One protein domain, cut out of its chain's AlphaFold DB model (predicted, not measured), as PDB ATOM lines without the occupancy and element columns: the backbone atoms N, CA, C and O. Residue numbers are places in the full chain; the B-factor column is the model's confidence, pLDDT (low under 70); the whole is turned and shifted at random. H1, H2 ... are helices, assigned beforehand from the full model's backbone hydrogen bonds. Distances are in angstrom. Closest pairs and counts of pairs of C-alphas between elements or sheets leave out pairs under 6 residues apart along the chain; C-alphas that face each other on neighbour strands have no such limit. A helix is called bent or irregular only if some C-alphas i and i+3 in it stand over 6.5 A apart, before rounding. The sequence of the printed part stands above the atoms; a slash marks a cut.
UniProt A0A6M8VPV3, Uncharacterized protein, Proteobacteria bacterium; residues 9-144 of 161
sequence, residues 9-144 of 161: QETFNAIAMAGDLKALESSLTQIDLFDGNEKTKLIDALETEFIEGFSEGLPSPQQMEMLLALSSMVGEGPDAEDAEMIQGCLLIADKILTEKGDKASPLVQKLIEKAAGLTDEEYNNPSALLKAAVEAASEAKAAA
ATOM      1  N   GLN A   9     120.681 188.218 116.076       89.19
ATOM      2  CA  GLN A   9     120.248 187.884 117.434       89.19
ATOM      3  C   GLN A   9     120.591 188.982 118.447       89.19
ATOM      4  O   GLN A   9     119.772 189.292 119.303       89.19
ATOM      5  N   GLU A  10     121.786 189.573 118.363       90.00
ATOM      6  CA  GLU A  10     122.173 190.680 119.250       90.00
ATOM      7  C   GLU A  10     121.258 191.889 119.049       90.00
ATOM      8  O   GLU A  10     120.820 192.486 120.028       90.00
ATOM      9  N   THR A  11     120.911 192.198 117.797       88.94
ATOM     10  CA  THR A  11     120.010 193.314 117.473       88.94
ATOM     11  C   THR A  11     118.588 193.036 117.954       88.94
ATOM     12  O   THR A  11     117.973 193.897 118.576       88.94
ATOM     13  N   PHE A  12     118.082 191.818 117.739       89.62
ATOM     14  CA  PHE A  12     116.776 191.403 118.248       89.62
ATOM     15  C   PHE A  12     116.703 191.516 119.780       89.62
ATOM     16  O   PHE A  12     115.779 192.120 120.320       89.62
ATOM     17  N   ASN A  13     117.714 191.001 120.485       88.50
ATOM     18  CA  ASN A  13     117.773 191.075 121.943       88.50
ATOM     19  C   ASN A  13     117.886 192.521 122.442       88.50
ATOM     20  O   ASN A  13     117.283 192.855 123.455       88.50
ATOM     21  N   ALA A  14     118.636 193.381 121.746       88.38
ATOM     22  CA  ALA A  14     118.756 194.793 122.104       88.38
ATOM     23  C   ALA A  14     117.409 195.526 122.009       88.38
ATOM     24  O   ALA A  14     117.083 196.305 122.898       88.38
ATOM     25  N   ILE A  15     116.606 195.221 120.983       88.50
ATOM     26  CA  ILE A  15     115.239 195.745 120.838       88.50
ATOM     27  C   ILE A  15     114.349 195.235 121.978       88.50
ATOM     28  O   ILE A  15     113.683 196.031 122.630       88.50
ATOM     29  N   ALA A  16     114.378 193.931 122.267       85.69
ATOM     30  CA  ALA A  16     113.558 193.329 123.323       85.69
ATOM     31  C   ALA A  16     113.934 193.795 124.744       85.69
ATOM     32  O   ALA A  16     113.097 193.784 125.641       85.69
ATOM     33  N   MET A  17     115.195 194.181 124.960       86.62
ATOM     34  CA  MET A  17     115.720 194.633 126.255       86.62
ATOM     35  C   MET A  17     115.822 196.159 126.374       86.62
ATOM     36  O   MET A  17     116.422 196.651 127.334       86.62
ATOM     37  N   ALA A  18     115.295 196.915 125.410       86.75
ATOM     38  CA  ALA A  18     115.321 198.368 125.464       86.75
ATOM     39  C   ALA A  18     114.518 198.866 126.677       86.75
ATOM     40  O   ALA A  18     113.321 198.619 126.786       86.75
ATOM     41  N   GLY A  19     115.199 199.546 127.604       79.56
ATOM     42  CA  GLY A  19     114.593 200.043 128.845       79.56
ATOM     43  C   GLY A  19     113.908 201.405 128.719       79.56
ATOM     44  O   GLY A  19     113.270 201.835 129.670       79.56
ATOM     45  N   ASP A  20     114.066 202.083 127.580       87.00
ATOM     46  CA  ASP A  20     113.439 203.368 127.268       87.00
ATOM     47  C   ASP A  20     113.293 203.547 125.742       87.00
ATOM     48  O   ASP A  20     113.878 202.797 124.946       87.00
ATOM     49  N   LEU A  21     112.521 204.559 125.327       87.75
ATOM     50  CA  LEU A  21     112.258 204.853 123.913       87.75
ATOM     51  C   LEU A  21     113.531 205.159 123.118       87.75
ATOM     52  O   LEU A  21     113.670 204.726 121.978       87.75
ATOM     53  N   LYS A  22     114.502 205.850 123.715       90.06
ATOM     54  CA  LYS A  22     115.735 206.243 123.024       90.06
ATOM     55  C   LYS A  22     116.631 205.034 122.745       90.06
ATOM     56  O   LYS A  22     117.232 204.929 121.674       90.06
ATOM     57  N   ALA A  23     116.742 204.121 123.704       89.19
ATOM     58  CA  ALA A  23     117.446 202.856 123.552       89.19
ATOM     59  C   ALA A  23     116.759 201.976 122.500       89.19
ATOM     60  O   ALA A  23     117.444 201.333 121.696       89.19
ATOM     61  N   LEU A  24     115.424 201.993 122.463       91.19
ATOM     62  CA  LEU A  24     114.639 201.283 121.462       91.19
ATOM     63  C   LEU A  24     114.890 201.838 120.056       91.19
ATOM     64  O   LEU A  24     115.300 201.082 119.181       91.19
ATOM     65  N   GLU A  25     114.736 203.147 119.846       90.88
ATOM     66  CA  GLU A  25     115.035 203.815 118.572       90.88
ATOM     67  C   GLU A  25     116.465 203.518 118.112       90.88
ATOM     68  O   GLU A  25     116.700 203.109 116.971       90.88
ATOM     69  N   SER A  26     117.435 203.641 119.023       91.12
ATOM     70  CA  SER A  26     118.828 203.329 118.714       91.12
ATOM     71  C   SER A  26     119.012 201.872 118.290       91.12
ATOM     72  O   SER A  26     119.852 201.608 117.435       91.12
ATOM     73  N   SER A  27     118.258 200.931 118.853       89.81
ATOM     74  CA  SER A  27     118.339 199.511 118.492       89.81
ATOM     75  C   SER A  27     117.621 199.221 117.170       89.81
ATOM     76  O   SER A  27     118.131 198.465 116.345       89.81
ATOM     77  N   LEU A  28     116.492 199.884 116.904       91.81
ATOM     78  CA  LEU A  28     115.760 199.781 115.638       91.81
ATOM     79  C   LEU A  28     116.575 200.321 114.456       91.81
ATOM     80  O   LEU A  28     116.562 199.717 113.385       91.81
ATOM     81  N   THR A  29     117.346 201.397 114.641       91.25
ATOM     82  CA  THR A  29     118.249 201.904 113.585       91.25
ATOM     83  C   THR A  29     119.373 200.924 113.236       91.25
ATOM     84  O   THR A  29     119.841 200.909 112.100       91.25
ATOM     85  N   GLN A  30     119.777 200.034 114.153       90.88
ATOM     86  CA  GLN A  30     120.781 199.005 113.844       90.88
ATOM     87  C   GLN A  30     120.268 197.971 112.835       90.88
ATOM     88  O   GLN A  30     121.078 197.329 112.167       90.88
ATOM     89  N   ILE A  31     118.946 197.839 112.661       90.88
ATOM     90  CA  ILE A  31     118.358 196.984 111.622       90.88
ATOM     91  C   ILE A  31     118.824 197.424 110.223       90.88
ATOM     92  O   ILE A  31     118.982 196.588 109.334       90.88
ATOM     93  N   ASP A  32     119.113 198.712 110.030       91.06
ATOM     94  CA  ASP A  32     119.571 199.255 108.744       91.06
ATOM     95  C   ASP A  32     121.023 198.893 108.406       91.06
ATOM     96  O   ASP A  32     121.477 199.132 107.292       91.06
ATOM     97  N   LEU A  33     121.742 198.255 109.335       90.31
ATOM     98  CA  LEU A  33     123.055 197.657 109.081       90.31
ATOM     99  C   LEU A  33     122.952 196.267 108.425       90.31
ATOM    100  O   LEU A  33     123.972 195.676 108.047       90.31
ATOM    101  N   PHE A  34     121.747 195.699 108.332       90.12
ATOM    102  CA  PHE A  34     121.483 194.414 107.692       90.12
ATOM    103  C   PHE A  34     120.874 194.608 106.307       90.12
ATOM    104  O   PHE A  34     120.049 195.489 106.097       90.12
ATOM    105  N   ASP A  35     121.218 193.705 105.389       88.94
ATOM    106  CA  ASP A  35     120.714 193.706 104.019       88.94
ATOM    107  C   ASP A  35     120.147 192.335 103.642       88.94
ATOM    108  O   ASP A  35     120.520 191.291 104.193       88.94
ATOM    109  N   GLY A  36     119.242 192.335 102.661       89.75
ATOM    110  CA  GLY A  36     118.685 191.122 102.071       89.75
ATOM    111  C   GLY A  36     118.084 190.172 103.110       89.75
ATOM    112  O   GLY A  36     117.271 190.562 103.944       89.75
ATOM    113  N   ASN A  37     118.493 188.902 103.055       89.75
ATOM    114  CA  ASN A  37     117.895 187.830 103.853       89.75
ATOM    115  C   ASN A  37     118.078 188.012 105.372       89.75
ATOM    116  O   ASN A  37     117.246 187.547 106.142       89.75
ATOM    117  N   GLU A  38     119.156 188.662 105.820       90.25
ATOM    118  CA  GLU A  38     119.368 188.919 107.253       90.25
ATOM    119  C   GLU A  38     118.335 189.913 107.789       90.25
ATOM    120  O   GLU A  38     117.700 189.642 108.808       90.25
ATOM    121  N   LYS A  39     118.122 191.017 107.058       92.06
ATOM    122  CA  LYS A  39     117.133 192.043 107.404       92.06
ATOM    123  C   LYS A  39     115.725 191.461 107.403       92.06
ATOM    124  O   LYS A  39     114.986 191.646 108.362       92.06
ATOM    125  N   THR A  40     115.383 190.687 106.370       91.19
ATOM    126  CA  THR A  40     114.077 190.019 106.278       91.19
ATOM    127  C   THR A  40     113.830 189.093 107.465       91.19
ATOM    128  O   THR A  40     112.788 189.204 108.096       91.19
ATOM    129  N   LYS A  41     114.795 188.240 107.835       90.75
ATOM    130  CA  LYS A  41     114.651 187.344 108.996       90.75
ATOM    131  C   LYS A  41     114.453 188.098 110.305       90.75
ATOM    132  O   LYS A  41     113.645 187.673 111.122       90.75
ATOM    133  N   LEU A  42     115.201 189.182 110.508       91.88
ATOM    134  CA  LEU A  42     115.073 190.012 111.703       91.88
ATOM    135  C   LEU A  42     113.686 190.653 111.779       91.88
ATOM    136  O   LEU A  42     113.028 190.568 112.807       91.88
ATOM    137  N   ILE A  43     113.225 191.241 110.676       94.56
ATOM    138  CA  ILE A  43     111.917 191.891 110.591       94.56
ATOM    139  C   ILE A  43     110.765 190.887 110.739       94.56
ATOM    140  O   ILE A  43     109.793 191.181 111.426       94.56
ATOM    141  N   ASP A  44     110.879 189.690 110.162       92.44
ATOM    142  CA  ASP A  44     109.878 188.629 110.327       92.44
ATOM    143  C   ASP A  44     109.812 188.118 111.776       92.44
ATOM    144  O   ASP A  44     108.720 187.881 112.300       92.44
ATOM    145  N   ALA A  45     110.965 187.973 112.440       90.94
ATOM    146  CA  ALA A  45     111.026 187.598 113.852       90.94
ATOM    147  C   ALA A  45     110.427 188.689 114.751       90.94
ATOM    148  O   ALA A  45     109.615 188.384 115.619       90.94
ATOM    149  N   LEU A  46     110.770 189.957 114.498       92.31
ATOM    150  CA  LEU A  46     110.201 191.103 115.210       92.31
ATOM    151  C   LEU A  46     108.689 191.173 115.047       92.31
ATOM    152  O   LEU A  46     107.994 191.373 116.032       92.31
ATOM    153  N   GLU A  47     108.167 190.979 113.837       94.00
ATOM    154  CA  GLU A  47     106.723 190.985 113.619       94.00
ATOM    155  C   GLU A  47     106.014 189.839 114.343       94.00
ATOM    156  O   GLU A  47     104.949 190.054 114.916       94.00
ATOM    157  N   THR A  48     106.594 188.639 114.342       91.44
ATOM    158  CA  THR A  48     106.003 187.483 115.031       91.44
ATOM    159  C   THR A  48     105.876 187.755 116.530       91.44
ATOM    160  O   THR A  48     104.782 187.688 117.085       91.44
ATOM    161  N   GLU A  49     106.979 188.155 117.154       88.50
ATOM    162  CA  GLU A  49     107.060 188.418 118.594       88.50
ATOM    163  C   GLU A  49     106.236 189.647 118.989       88.50
ATOM    164  O   GLU A  49     105.560 189.646 120.016       88.50
ATOM    165  N   PHE A  50     106.209 190.672 118.130       89.69
ATOM    166  CA  PHE A  50     105.332 191.823 118.295       89.69
ATOM    167  C   PHE A  50     103.865 191.399 118.326       89.69
ATOM    168  O   PHE A  50     103.148 191.775 119.244       89.69
ATOM    169  N   ILE A  51     103.396 190.613 117.352       87.38
ATOM    170  CA  ILE A  51     101.988 190.201 117.290       87.38
ATOM    171  C   ILE A  51     101.616 189.346 118.502       87.38
ATOM    172  O   ILE A  51     100.543 189.563 119.070       87.38
ATOM    173  N   GLU A  52     102.469 188.393 118.880       84.81
ATOM    174  CA  GLU A  52     102.246 187.510 120.028       84.81
ATOM    175  C   GLU A  52     102.187 188.317 121.332       84.81
ATOM    176  O   GLU A  52     101.153 188.316 122.001       84.81
ATOM    177  N   GLY A  53     103.221 189.108 121.633       79.69
ATOM    178  CA  GLY A  53     103.280 189.901 122.864       79.69
ATOM    179  C   GLY A  53     102.226 191.010 122.931       79.69
ATOM    180  O   GLY A  53     101.555 191.184 123.950       79.69
ATOM    181  N   PHE A  54     102.015 191.742 121.835       80.56
ATOM    182  CA  PHE A  54     101.056 192.848 121.787       80.56
ATOM    183  C   PHE A  54      99.608 192.359 121.894       80.56
ATOM    184  O   PHE A  54      98.790 192.970 122.578       80.56
ATOM    185  N   SER A  55      99.269 191.235 121.253       73.88
ATOM    186  CA  SER A  55      97.901 190.702 121.300       73.88
ATOM    187  C   SER A  55      97.528 190.119 122.663       73.88
ATOM    188  O   SER A  55      96.341 190.107 122.994       73.88
ATOM    189  N   GLU A  56      98.502 189.622 123.428       75.44
ATOM    190  CA  GLU A  56      98.294 189.107 124.787       75.44
ATOM    191  C   GLU A  56      98.158 190.226 125.826       75.44
ATOM    192  O   GLU A  56      97.385 190.088 126.775       75.44
ATOM    193  N   GLY A  57      98.865 191.343 125.631       72.38
ATOM    194  CA  GLY A  57      98.836 192.488 126.545       72.38
ATOM    195  C   GLY A  57      97.605 193.392 126.410       72.38
ATOM    196  O   GLY A  57      97.308 194.160 127.325       72.38
ATOM    197  N   LEU A  58      96.872 193.323 125.293       77.88
ATOM    198  CA  LEU A  58      95.741 194.220 125.055       77.88
ATOM    199  C   LEU A  58      94.457 193.781 125.777       77.88
ATOM    200  O   LEU A  58      93.997 192.646 125.600       77.88
ATOM    201  N   PRO A  59      93.786 194.695 126.507       76.81
ATOM    202  CA  PRO A  59      92.459 194.422 127.033       76.81
ATOM    203  C   PRO A  59      91.451 194.259 125.888       76.81
ATOM    204  O   PRO A  59      91.567 194.857 124.816       76.81
ATOM    205  N   SER A  60      90.402 193.472 126.119       77.19
ATOM    206  CA  SER A  60      89.256 193.446 125.204       77.19
ATOM    207  C   SER A  60      88.578 194.827 125.130       77.19
ATOM    208  O   SER A  60      88.637 195.586 126.101       77.19
ATOM    209  N   PRO A  61      87.849 195.151 124.043       77.19
ATOM    210  CA  PRO A  61      87.131 196.426 123.927       77.19
ATOM    211  C   PRO A  61      86.223 196.738 125.125       77.19
ATOM    212  O   PRO A  61      86.196 197.861 125.613       77.19
ATOM    213  N   GLN A  62      85.543 195.722 125.659       76.75
ATOM    214  CA  GLN A  62      84.661 195.858 126.823       76.75
ATOM    215  C   GLN A  62      85.440 196.141 128.115       76.75
ATOM    216  O   GLN A  62      85.015 196.952 128.934       76.75
ATOM    217  N   GLN A  63      86.593 195.489 128.303       77.69
ATOM    218  CA  GLN A  63      87.487 195.782 129.428       77.69
ATOM    219  C   GLN A  63      88.066 197.192 129.319       77.69
ATOM    220  O   GLN A  63      88.189 197.868 130.334       77.69
ATOM    221  N   MET A  64      88.372 197.649 128.105       81.00
ATOM    222  CA  MET A  64      88.874 198.997 127.864       81.00
ATOM    223  C   MET A  64      87.833 200.065 128.215       81.00
ATOM    224  O   MET A  64      88.137 200.998 128.951       81.00
ATOM    225  N   GLU A  65      86.585 199.908 127.766       77.75
ATOM    226  CA  GLU A  65      85.491 200.812 128.151       77.75
ATOM    227  C   GLU A  65      85.305 200.870 129.674       77.75
ATOM    228  O   GLU A  65      85.117 201.948 130.239       77.75
ATOM    229  N   MET A  66      85.419 199.724 130.353       78.38
ATOM    230  CA  MET A  66      85.355 199.654 131.812       78.38
ATOM    231  C   MET A  66      86.537 200.370 132.483       78.38
ATOM    232  O   MET A  66      86.325 201.104 133.445       78.38
ATOM    233  N   LEU A  67      87.763 200.197 131.982       78.06
ATOM    234  CA  LEU A  67      88.959 200.876 132.496       78.06
ATOM    235  C   LEU A  67      88.855 202.399 132.349       78.06
ATOM    236  O   LEU A  67      89.106 203.118 133.310       78.06
ATOM    237  N   LEU A  68      88.408 202.883 131.185       76.31
ATOM    238  CA  LEU A  68      88.185 204.312 130.944       76.31
ATOM    239  C   LEU A  68      87.077 204.888 131.832       76.31
ATOM    240  O   LEU A  68      87.179 206.011 132.325       76.31
ATOM    241  N   ALA A  69      86.006 204.124 132.060       76.88
ATOM    242  CA  ALA A  69      84.950 204.536 132.974       76.88
ATOM    243  C   ALA A  69      85.480 204.654 134.413       76.88
ATOM    244  O   ALA A  69      85.206 205.644 135.087       76.88
ATOM    245  N   LEU A  70      86.285 203.689 134.869       74.50
ATOM    246  CA  LEU A  70      86.876 203.704 136.208       74.50
ATOM    247  C   LEU A  70      87.888 204.842 136.389       74.50
ATOM    248  O   LEU A  70      87.812 205.540 137.400       74.50
ATOM    249  N   SER A  71      88.768 205.099 135.418       70.62
ATOM    250  CA  SER A  71      89.731 206.209 135.502       70.62
ATOM    251  C   SER A  71      89.026 207.566 135.590       70.62
ATOM    252  O   SER A  71      89.399 208.415 136.400       70.62
ATOM    253  N   SER A  72      87.915 207.739 134.861       70.75
ATOM    254  CA  SER A  72      87.088 208.950 134.950       70.75
ATOM    255  C   SER A  72      86.417 209.144 136.320       70.75
ATOM    256  O   SER A  72      86.120 210.275 136.703       70.75
ATOM    257  N   MET A  73      86.183 208.059 137.068       71.69
ATOM    258  CA  MET A  73      85.548 208.089 138.392       71.69
ATOM    259  C   MET A  73      86.549 208.280 139.535       71.69
ATOM    260  O   MET A  73      86.216 208.927 140.527       71.69
ATOM    261  N   VAL A  74      87.740 207.687 139.424       70.94
ATOM    262  CA  VAL A  74      88.760 207.688 140.486       70.94
ATOM    263  C   VAL A  74      89.705 208.889 140.354       70.94
ATOM    264  O   VAL A  74      90.310 209.300 141.338       70.94
ATOM    265  N   GLY A  75      89.787 209.506 139.168       58.16
ATOM    266  CA  GLY A  75      90.672 210.645 138.902       58.16
ATOM    267  C   GLY A  75      92.150 210.264 138.764       58.16
ATOM    268  O   GLY A  75      92.974 211.130 138.485       58.16
ATOM    269  N   GLU A  76      92.474 208.982 138.926       58.16
ATOM    270  CA  GLU A  76      93.769 208.391 138.602       58.16
ATOM    271  C   GLU A  76      93.705 207.909 137.147       58.16
ATOM    272  O   GLU A  76      93.004 206.951 136.807       58.16
ATOM    273  N   GLY A  77      94.352 208.666 136.260       56.25
ATOM    274  CA  GLY A  77      94.592 208.243 134.884       56.25
ATOM    275  C   GLY A  77      95.758 207.254 134.818       56.25
ATOM    276  O   GLY A  77      96.518 207.164 135.779       56.25
ATOM    277  N   PRO A  78      95.915 206.525 133.702       59.81
ATOM    278  CA  PRO A  78      97.122 205.741 133.478       59.81
ATOM    279  C   PRO A  78      98.354 206.655 133.514       59.81
ATOM    280  O   PRO A  78      98.289 207.800 133.047       59.81
ATOM    281  N   ASP A  79      99.445 206.157 134.088       64.69
ATOM    282  CA  ASP A  79     100.658 206.940 134.313       64.69
ATOM    283  C   ASP A  79     101.392 207.203 132.987       64.69
ATOM    284  O   ASP A  79     101.194 206.518 131.982       64.69
ATOM    285  N   ALA A  80     102.270 208.209 132.963       64.06
ATOM    286  CA  ALA A  80     103.064 208.543 131.774       64.06
ATOM    287  C   ALA A  80     103.923 207.360 131.273       64.06
ATOM    288  O   ALA A  80     104.161 207.243 130.072       64.06
ATOM    289  N   GLU A  81     104.323 206.455 132.171       68.12
ATOM    290  CA  GLU A  81     105.054 205.224 131.841       68.12
ATOM    291  C   GLU A  81     104.238 204.281 130.932       68.12
ATOM    292  O   GLU A  81     104.797 203.640 130.040       68.12
ATOM    293  N   ASP A  82     102.906 204.253 131.074       71.12
ATOM    294  CA  ASP A  82     102.032 203.446 130.215       71.12
ATOM    295  C   ASP A  82     101.991 203.993 128.779       71.12
ATOM    296  O   ASP A  82     101.881 203.231 127.812       71.12
ATOM    297  N   ALA A  83     102.097 205.318 128.620       76.06
ATOM    298  CA  ALA A  83     102.138 205.953 127.306       76.06
ATOM    299  C   ALA A  83     103.443 205.615 126.583       76.06
ATOM    300  O   ALA A  83     103.403 205.209 125.421       76.06
ATOM    301  N   GLU A  84     104.582 205.706 127.276       80.38
ATOM    302  CA  GLU A  84     105.892 205.365 126.712       80.38
ATOM    303  C   GLU A  84     105.956 203.902 126.262       80.38
ATOM    304  O   GLU A  84     106.462 203.607 125.178       80.38
ATOM    305  N   MET A  85     105.381 202.974 127.031       80.81
ATOM    306  CA  MET A  85     105.334 201.565 126.636       80.81
ATOM    307  C   MET A  85     104.576 201.370 125.311       80.81
ATOM    308  O   MET A  85     105.066 200.687 124.407       80.81
ATOM    309  N   ILE A  86     103.402 201.993 125.160       85.12
ATOM    310  CA  ILE A  86     102.605 201.872 123.929       85.12
ATOM    311  C   ILE A  86     103.299 202.584 122.762       85.12
ATOM    312  O   ILE A  86     103.323 202.053 121.652       85.12
ATOM    313  N   GLN A  87     103.918 203.743 122.995       87.19
ATOM    314  CA  GLN A  87     104.733 204.434 121.991       87.19
ATOM    315  C   GLN A  87     105.900 203.558 121.516       87.19
ATOM    316  O   GLN A  87     106.159 203.487 120.315       87.19
ATOM    317  N   GLY A  88     106.540 202.803 122.413       87.69
ATOM    318  CA  GLY A  88     107.567 201.828 122.052       87.69
ATOM    319  C   GLY A  88     107.035 200.734 121.122       87.69
ATOM    320  O   GLY A  88     107.639 200.432 120.092       87.69
ATOM    321  N   CYS A  89     105.848 200.195 121.413       89.38
ATOM    322  CA  CYS A  89     105.164 199.267 120.510       89.38
ATOM    323  C   CYS A  89     104.886 199.891 119.131       89.38
ATOM    324  O   CYS A  89     105.060 199.220 118.111       89.38
ATOM    325  N   LEU A  90     104.495 201.169 119.082       91.81
ATOM    326  CA  LEU A  90     104.269 201.888 117.825       91.81
ATOM    327  C   LEU A  90     105.556 202.051 117.010       91.81
ATOM    328  O   LEU A  90     105.515 201.856 115.799       91.81
ATOM    329  N   LEU A  91     106.697 202.327 117.647       92.38
ATOM    330  CA  LEU A  91     107.994 202.413 116.958       92.38
ATOM    331  C   LEU A  91     108.404 201.076 116.325       92.38
ATOM    332  O   LEU A  91     108.897 201.041 115.196       92.38
ATOM    333  N   ILE A  92     108.172 199.960 117.024       92.81
ATOM    334  CA  ILE A  92     108.434 198.618 116.480       92.81
ATOM    335  C   ILE A  92     107.519 198.348 115.279       92.81
ATOM    336  O   ILE A  92     107.994 197.917 114.225       92.81
ATOM    337  N   ALA A  93     106.220 198.629 115.415       93.50
ATOM    338  CA  ALA A  93     105.250 198.450 114.340       93.50
ATOM    339  C   ALA A  93     105.570 199.323 113.115       93.50
ATOM    340  O   ALA A  93     105.487 198.836 111.987       93.50
ATOM    341  N   ASP A  94     106.000 200.569 113.320       94.25
ATOM    342  CA  ASP A  94     106.387 201.483 112.244       94.25
ATOM    343  C   ASP A  94     107.617 200.965 111.496       94.25
ATOM    344  O   ASP A  94     107.642 200.935 110.262       94.25
ATOM    345  N   LYS A  95     108.608 200.435 112.227       93.44
ATOM    346  CA  LYS A  95     109.777 199.807 111.609       93.44
ATOM    347  C   LYS A  95     109.396 198.571 110.794       93.44
ATOM    348  O   LYS A  95     109.869 198.420 109.669       93.44
ATOM    349  N   ILE A  96     108.527 197.704 111.315       94.31
ATOM    350  CA  ILE A  96     108.025 196.537 110.570       94.31
ATOM    351  C   ILE A  96     107.302 196.993 109.297       94.31
ATOM    352  O   ILE A  96     107.564 196.457 108.219       94.31
ATOM    353  N   LEU A  97     106.418 197.989 109.404       94.88
ATOM    354  CA  LEU A  97     105.659 198.507 108.270       94.88
ATOM    355  C   LEU A  97     106.571 199.139 107.213       94.88
ATOM    356  O   LEU A  97     106.405 198.863 106.029       94.88
ATOM    357  N   THR A  98     107.563 199.924 107.630       94.56
ATOM    358  CA  THR A  98     108.543 200.557 106.737       94.56
ATOM    359  C   THR A  98     109.316 199.521 105.916       94.56
ATOM    360  O   THR A  98     109.548 199.718 104.725       94.56
ATOM    361  N   GLU A  99     109.686 198.391 106.523       93.69
ATOM    362  CA  GLU A  99     110.490 197.363 105.857       93.69
ATOM    363  C   GLU A  99     109.656 196.355 105.050       93.69
ATOM    364  O   GLU A  99     110.106 195.865 104.011       93.69
ATOM    365  N   LYS A 100     108.439 196.019 105.503       93.31
ATOM    366  CA  LYS A 100     107.574 195.029 104.832       93.31
ATOM    367  C   LYS A 100     106.553 195.652 103.879       93.31
ATOM    368  O   LYS A 100     106.075 194.951 102.980       93.31
ATOM    369  N   GLY A 101     106.197 196.922 104.063       92.50
ATOM    370  CA  GLY A 101     105.102 197.592 103.361       92.50
ATOM    371  C   GLY A 101     103.797 196.802 103.474       92.50
ATOM    372  O   GLY A 101     103.448 196.295 104.540       92.50
ATOM    373  N   ASP A 102     103.131 196.587 102.340       91.38
ATOM    374  CA  ASP A 102     101.864 195.843 102.248       91.38
ATOM    375  C   ASP A 102     101.950 194.374 102.708       91.38
ATOM    376  O   ASP A 102     100.923 193.711 102.866       91.38
ATOM    377  N   LYS A 103     103.164 193.832 102.895       92.69
ATOM    378  CA  LYS A 103     103.378 192.473 103.420       92.69
ATOM    379  C   LYS A 103     103.386 192.407 104.945       92.69
ATOM    380  O   LYS A 103     103.462 191.300 105.477       92.69
ATOM    381  N   ALA A 104     103.369 193.547 105.636       93.19
ATOM    382  CA  ALA A 104     103.154 193.574 107.074       93.19
ATOM    383  C   ALA A 104     101.775 192.994 107.405       93.19
ATOM    384  O   ALA A 104     100.841 193.040 106.600       93.19
ATOM    385  N   SER A 105     101.633 192.459 108.604       92.56
ATOM    386  CA  SER A 105     100.383 191.927 109.115       92.56
ATOM    387  C   SER A 105      99.297 193.012 109.155       92.56
ATOM    388  O   SER A 105      99.592 194.188 109.391       92.56
ATOM    389  N   PRO A 106      98.013 192.637 108.998       92.62
ATOM    390  CA  PRO A 106      96.906 193.584 109.113       92.62
ATOM    391  C   PRO A 106      96.892 194.340 110.447       92.62
ATOM    392  O   PRO A 106      96.467 195.489 110.486       92.62
ATOM    393  N   LEU A 107      97.370 193.710 111.527       91.56
ATOM    394  CA  LEU A 107      97.491 194.341 112.838       91.56
ATOM    395  C   LEU A 107      98.480 195.504 112.815       91.56
ATOM    396  O   LEU A 107      98.119 196.600 113.225       91.56
ATOM    397  N   VAL A 108      99.693 195.278 112.301       93.88
ATOM    398  CA  VAL A 108     100.733 196.313 112.196       93.88
ATOM    399  C   VAL A 108     100.252 197.478 111.331       93.88
ATOM    400  O   VAL A 108     100.347 198.630 111.744       93.88
ATOM    401  N   GLN A 109      99.653 197.185 110.172       93.88
ATOM    402  CA  GLN A 109      99.104 198.219 109.289       93.88
ATOM    403  C   GLN A 109      98.038 199.062 109.999       93.88
ATOM    404  O   GLN A 109      98.101 200.291 109.988       93.88
ATOM    405  N   LYS A 110      97.074 198.404 110.657       94.19
ATOM    406  CA  LYS A 110      95.981 199.084 111.359       94.19
ATOM    407  C   LYS A 110      96.457 199.884 112.555       94.19
ATOM    408  O   LYS A 110      95.903 200.941 112.834       94.19
ATOM    409  N   LEU A 111      97.474 199.396 113.253       93.19
ATOM    410  CA  LEU A 111      98.024 200.086 114.404       93.19
ATOM    411  C   LEU A 111      98.647 201.425 114.002       93.19
ATOM    412  O   LEU A 111      98.339 202.443 114.617       93.19
ATOM    413  N   ILE A 112      99.447 201.438 112.933       94.94
ATOM    414  CA  ILE A 112     100.053 202.671 112.419       94.94
ATOM    415  C   ILE A 112      99.004 203.602 111.810       94.94
ATOM    416  O   ILE A 112      99.056 204.803 112.052       94.94
ATOM    417  N   GLU A 113      98.000 203.068 111.108       94.38
ATOM    418  CA  GLU A 113      96.872 203.868 110.611       94.38
ATOM    419  C   GLU A 113      96.147 204.602 111.752       94.38
ATOM    420  O   GLU A 113      95.876 205.797 111.649       94.38
ATOM    421  N   LYS A 114      95.860 203.902 112.857       93.00
ATOM    422  CA  LYS A 114      95.185 204.491 114.021       93.00
ATOM    423  C   LYS A 114      96.070 205.497 114.745       93.00
ATOM    424  O   LYS A 114      95.585 206.571 115.084       93.00
ATOM    425  N   ALA A 115      97.348 205.178 114.946       92.88
ATOM    426  CA  ALA A 115      98.297 206.079 115.592       92.88
ATOM    427  C   ALA A 115      98.513 207.370 114.787       92.88
ATOM    428  O   ALA A 115      98.512 208.451 115.365       92.88
ATOM    429  N   ALA A 116      98.615 207.279 113.458       93.06
ATOM    430  CA  ALA A 116      98.756 208.439 112.574       93.06
ATOM    431  C   ALA A 116      97.519 209.358 112.567       93.06
ATOM    432  O   ALA A 116      97.608 210.510 112.145       93.06
ATOM    433  N   GLY A 117      96.363 208.850 113.004       92.31
ATOM    434  CA  GLY A 117      95.138 209.629 113.165       92.31
ATOM    435  C   GLY A 117      95.045 210.404 114.483       92.31
ATOM    436  O   GLY A 117      94.111 211.192 114.628       92.31
ATOM    437  N   LEU A 118      95.963 210.184 115.430       92.06
ATOM    438  CA  LEU A 118      95.978 210.870 116.721       92.06
ATOM    439  C   LEU A 118      96.592 212.268 116.592       92.06
ATOM    440  O   LEU A 118      97.549 212.486 115.850       92.06
ATOM    441  N   THR A 119      96.063 213.219 117.355       93.06
ATOM    442  CA  THR A 119      96.726 214.506 117.601       93.06
ATOM    443  C   THR A 119      97.929 214.340 118.535       93.06
ATOM    444  O   THR A 119      98.028 213.344 119.248       93.06
ATOM    445  N   ASP A 120      98.817 215.338 118.603       88.94
ATOM    446  CA  ASP A 120      99.959 215.318 119.535       88.94
ATOM    447  C   ASP A 120      99.514 215.135 120.996       88.94
ATOM    448  O   ASP A 120     100.157 214.423 121.765       88.94
ATOM    449  N   GLU A 121      98.397 215.752 121.391       87.88
ATOM    450  CA  GLU A 121      97.844 215.607 122.742       87.88
ATOM    451  C   GLU A 121      97.376 214.168 123.003       87.88
ATOM    452  O   GLU A 121      97.679 213.592 124.046       87.88
ATOM    453  N   GLU A 122      96.691 213.556 122.037       89.06
ATOM    454  CA  GLU A 122      96.223 212.171 122.134       89.06
ATOM    455  C   GLU A 122      97.373 211.161 122.073       89.06
ATOM    456  O   GLU A 122      97.341 210.154 122.776       89.06
ATOM    457  N   TYR A 123      98.408 211.438 121.280       86.75
ATOM    458  CA  TYR A 123      99.599 210.597 121.179       86.75
ATOM    459  C   TYR A 123     100.408 210.569 122.479       86.75
ATOM    460  O   TYR A 123     101.098 209.595 122.756       86.75
ATOM    461  N   ASN A 124     100.313 211.616 123.299       84.38
ATOM    462  CA  ASN A 124     100.927 211.663 124.627       84.38
ATOM    463  C   ASN A 124      99.956 211.252 125.745       84.38
ATOM    464  O   ASN A 124     100.284 211.368 126.925       84.38
ATOM    465  N   ASN A 125      98.760 210.770 125.394       85.25
ATOM    466  CA  ASN A 125      97.760 210.323 126.348       85.25
ATOM    467  C   ASN A 125      97.639 208.785 126.314       85.25
ATOM    468  O   ASN A 125      97.177 208.222 125.314       85.25
ATOM    469  N   PRO A 126      97.967 208.083 127.415       84.00
ATOM    470  CA  PRO A 126      97.976 206.619 127.439       84.00
ATOM    471  C   PRO A 126      96.604 206.002 127.139       84.00
ATOM    472  O   PRO A 126      96.513 204.958 126.496       84.00
ATOM    473  N   SER A 127      95.514 206.664 127.534       84.69
ATOM    474  CA  SER A 127      94.155 206.188 127.256       84.69
ATOM    475  C   SER A 127      93.797 206.276 125.771       84.69
ATOM    476  O   SER A 127      93.152 205.367 125.242       84.69
ATOM    477  N   ALA A 128      94.210 207.347 125.087       88.12
ATOM    478  CA  ALA A 128      93.978 207.502 123.653       88.12
ATOM    479  C   ALA A 128      94.816 206.500 122.846       88.12
ATOM    480  O   ALA A 128      94.274 205.816 121.975       88.12
ATOM    481  N   LEU A 129      96.093 206.341 123.203       88.12
ATOM    482  CA  LEU A 129      96.984 205.336 122.621       88.12
ATOM    483  C   LEU A 129      96.431 203.912 122.779       88.12
ATOM    484  O   LEU A 129      96.326 203.165 121.803       88.12
ATOM    485  N   LEU A 130      96.020 203.539 123.993       87.38
ATOM    486  CA  LEU A 130      95.477 202.211 124.265       87.38
ATOM    487  C   LEU A 130      94.166 201.975 123.507       87.38
ATOM    488  O   LEU A 130      93.937 200.889 122.975       87.38
ATOM    489  N   LYS A 131      93.311 202.998 123.395       88.50
ATOM    490  CA  LYS A 131      92.071 202.905 122.619       88.50
ATOM    491  C   LYS A 131      92.364 202.662 121.138       88.50
ATOM    492  O   LYS A 131      91.779 201.753 120.550       88.50
ATOM    493  N   ALA A 132      93.296 203.417 120.557       91.25
ATOM    494  CA  ALA A 132      93.740 203.231 119.178       91.25
ATOM    495  C   ALA A 132      94.273 201.806 118.937       91.25
ATOM    496  O   ALA A 132      93.909 201.165 117.949       91.25
ATOM    497  N   ALA A 133      95.060 201.276 119.876       90.06
ATOM    498  CA  ALA A 133      95.588 199.917 119.827       90.06
ATOM    499  C   ALA A 133      94.496 198.834 119.869       90.06
ATOM    500  O   ALA A 133      94.501 197.904 119.057       90.06
ATOM    501  N   VAL A 134      93.526 198.965 120.779       88.88
ATOM    502  CA  VAL A 134      92.397 198.027 120.898       88.88
ATOM    503  C   VAL A 134      91.519 198.054 119.645       88.88
ATOM    504  O   VAL A 134      91.104 196.999 119.154       88.88
ATOM    505  N   GLU A 135      91.258 199.238 119.087       89.94
ATOM    506  CA  GLU A 135      90.526 199.379 117.826       89.94
ATOM    507  C   GLU A 135      91.266 198.712 116.662       89.94
ATOM    508  O   GLU A 135      90.665 197.918 115.933       89.94
ATOM    509  N   ALA A 136      92.573 198.962 116.525       91.00
ATOM    510  CA  ALA A 136      93.408 198.333 115.503       91.00
ATOM    511  C   ALA A 136      93.368 196.800 115.595       91.00
ATOM    512  O   ALA A 136      93.151 196.117 114.590       91.00
ATOM    513  N   ALA A 137      93.503 196.250 116.806       88.31
ATOM    514  CA  ALA A 137      93.447 194.810 117.037       88.31
ATOM    515  C   ALA A 137      92.077 194.202 116.702       88.31
ATOM    516  O   ALA A 137      91.996 193.103 116.143       88.31
ATOM    517  N   SER A 138      90.994 194.915 117.011       86.62
ATOM    518  CA  SER A 138      89.630 194.491 116.687       86.62
ATOM    519  C   SER A 138      89.389 194.455 115.173       86.62
ATOM    520  O   SER A 138      88.893 193.458 114.639       86.62
ATOM    521  N   GLU A 139      89.810 195.501 114.457       87.88
ATOM    522  CA  GLU A 139      89.688 195.587 112.997       87.88
ATOM    523  C   GLU A 139      90.548 194.533 112.285       87.88
ATOM    524  O   GLU A 139      90.075 193.865 111.361       87.88
ATOM    525  N   ALA A 140      91.778 194.310 112.754       85.38
ATOM    526  CA  ALA A 140      92.660 193.284 112.209       85.38
ATOM    527  C   ALA A 140      92.082 191.867 112.377       85.38
ATOM    528  O   ALA A 140      92.154 191.054 111.452       85.38
ATOM    529  N   LYS A 141      91.439 191.569 113.519       76.81
ATOM    530  CA  LYS A 141      90.738 190.291 113.745       76.81
ATOM    531  C   LYS A 141      89.494 190.143 112.866       76.81
ATOM    532  O   LYS A 141      89.220 189.043 112.387       76.81
ATOM    533  N   ALA A 142      88.752 191.224 112.620       62.56
ATOM    534  CA  ALA A 142      87.594 191.211 111.725       62.56
ATOM    535  C   ALA A 142      87.980 190.977 110.251       62.56
ATOM    536  O   ALA A 142      87.189 190.407 109.495       62.56
ATOM    537  N   ALA A 143      89.193 191.377 109.860       56.84
ATOM    538  CA  ALA A 143      89.753 191.166 108.526       56.84
ATOM    539  C   ALA A 143      90.273 189.735 108.282       56.84
ATOM    540  O   ALA A 143      90.512 189.366 107.129       56.84
ATOM    541  N   ALA A 144      90.424 188.902 109.321       50.94
ATOM    542  CA  ALA A 144      90.800 187.504 109.139       50.94
ATOM    543  C   ALA A 144      89.716 186.776 108.314       50.94
ATOM    544  O   ALA A 144      88.527 186.857 108.651       50.94
TER     545      ALA A 144
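This is residues 9 to 144 of the 161 residues of an uncharacterized protein of Proteobacteria bacterium (UniProt A0A6M8VPV3). One long helix, H5, runs through the middle of an elongated body, with H2 and H3 packed on one stretch of it and H6 and H8 packed on it as well. H1 folds back on H2 as a hairpin, while H4 lies at the far end of the longest axis and packs on H8. The printed part has 136 residues with eight named helices, H1 to H8 in chain order, and no named strand, an all-helix class with packing part aligned and part crossed. It is compact, with a radius of gyration of the C-alphas of 15.4 A, and spans 51 by 33 by 25 A.

H5, residues 80 to 103, and H8, residues 126 to 142, are the hubs, touching four helices each. They touch through residues 80 to 87 of H5 and 126 to 130 of H8 alone, closest at the C-alphas of Ala 83 and Pro 126, 4.2 A, and run the same way at a tilt of 36 degrees, only just steep. H5 touches H6, residues 106 to 116, closest at the C-alphas of Ala 93 and Val 108, 5.4 A, at a steep tilt of 57 degrees. H6 and H8 touch, closest at the C-alphas of Lys 110 and Ala 136, 4.9 A, opposite ways at a tilt of 34 degrees, only just shallow. With residues 89 to 100 alone H5 touches H3, residues 36 to 57, closest at the C-alphas of Ile 43 and Ile 96, 6.1 A, at a steep tilt of 42 degrees. With residues 84 to 95 alone it touches H2, residues 21 to 33, closest at the C-alphas of Leu 21 and Gly 88, 5.9 A. H2 and H3, a hairpin, only just touch, with 3 pairs of C-alphas within 8 A, the closest those of Ile 31 and Lys 39, 6.6 A. H1, residues 9 to 16, makes a hairpin with H2, closest at the C-alphas of Ile 15 and Ser 27, 5.4 A. H4, residues 61 to 74, touches H8, closest at the C-alphas of Pro 61 and Val 134, 6.3 A, and is apart from H6. H7, residues 120 to 123, only just touches H8, and only at the corner, with 3 pairs of C-alphas within 8 A, the closest those of Glu 122 and Ala 128, 5.4 A. Each O i to N i+4 pair is within hydrogen-bond range in H1, H3, H4, H6 and H8, against 5 of 9 in H2 and 18 of 20 in H5; H7 is too short for such a pair.

H1 begins at C-alpha 9, (120.248, 187.884, 117.434). H5 is 32.6 A long, H3 31.5 A and H8 24.3 A, the last ending at C-alpha 142, (87.594, 191.211, 111.725). H5 has a kink of 62 degrees near residue 97 and is irregular, with C-alphas 99 and 102 9.5 A apart.

The two C-alphas farthest apart are those of Gly 36 and Met 73, 52.0 A. The printed part has no cut, and its links are tight. Mean pLDDT of the printed part is 85.2, with residues 75 to 81 and 142 to 144 under 70.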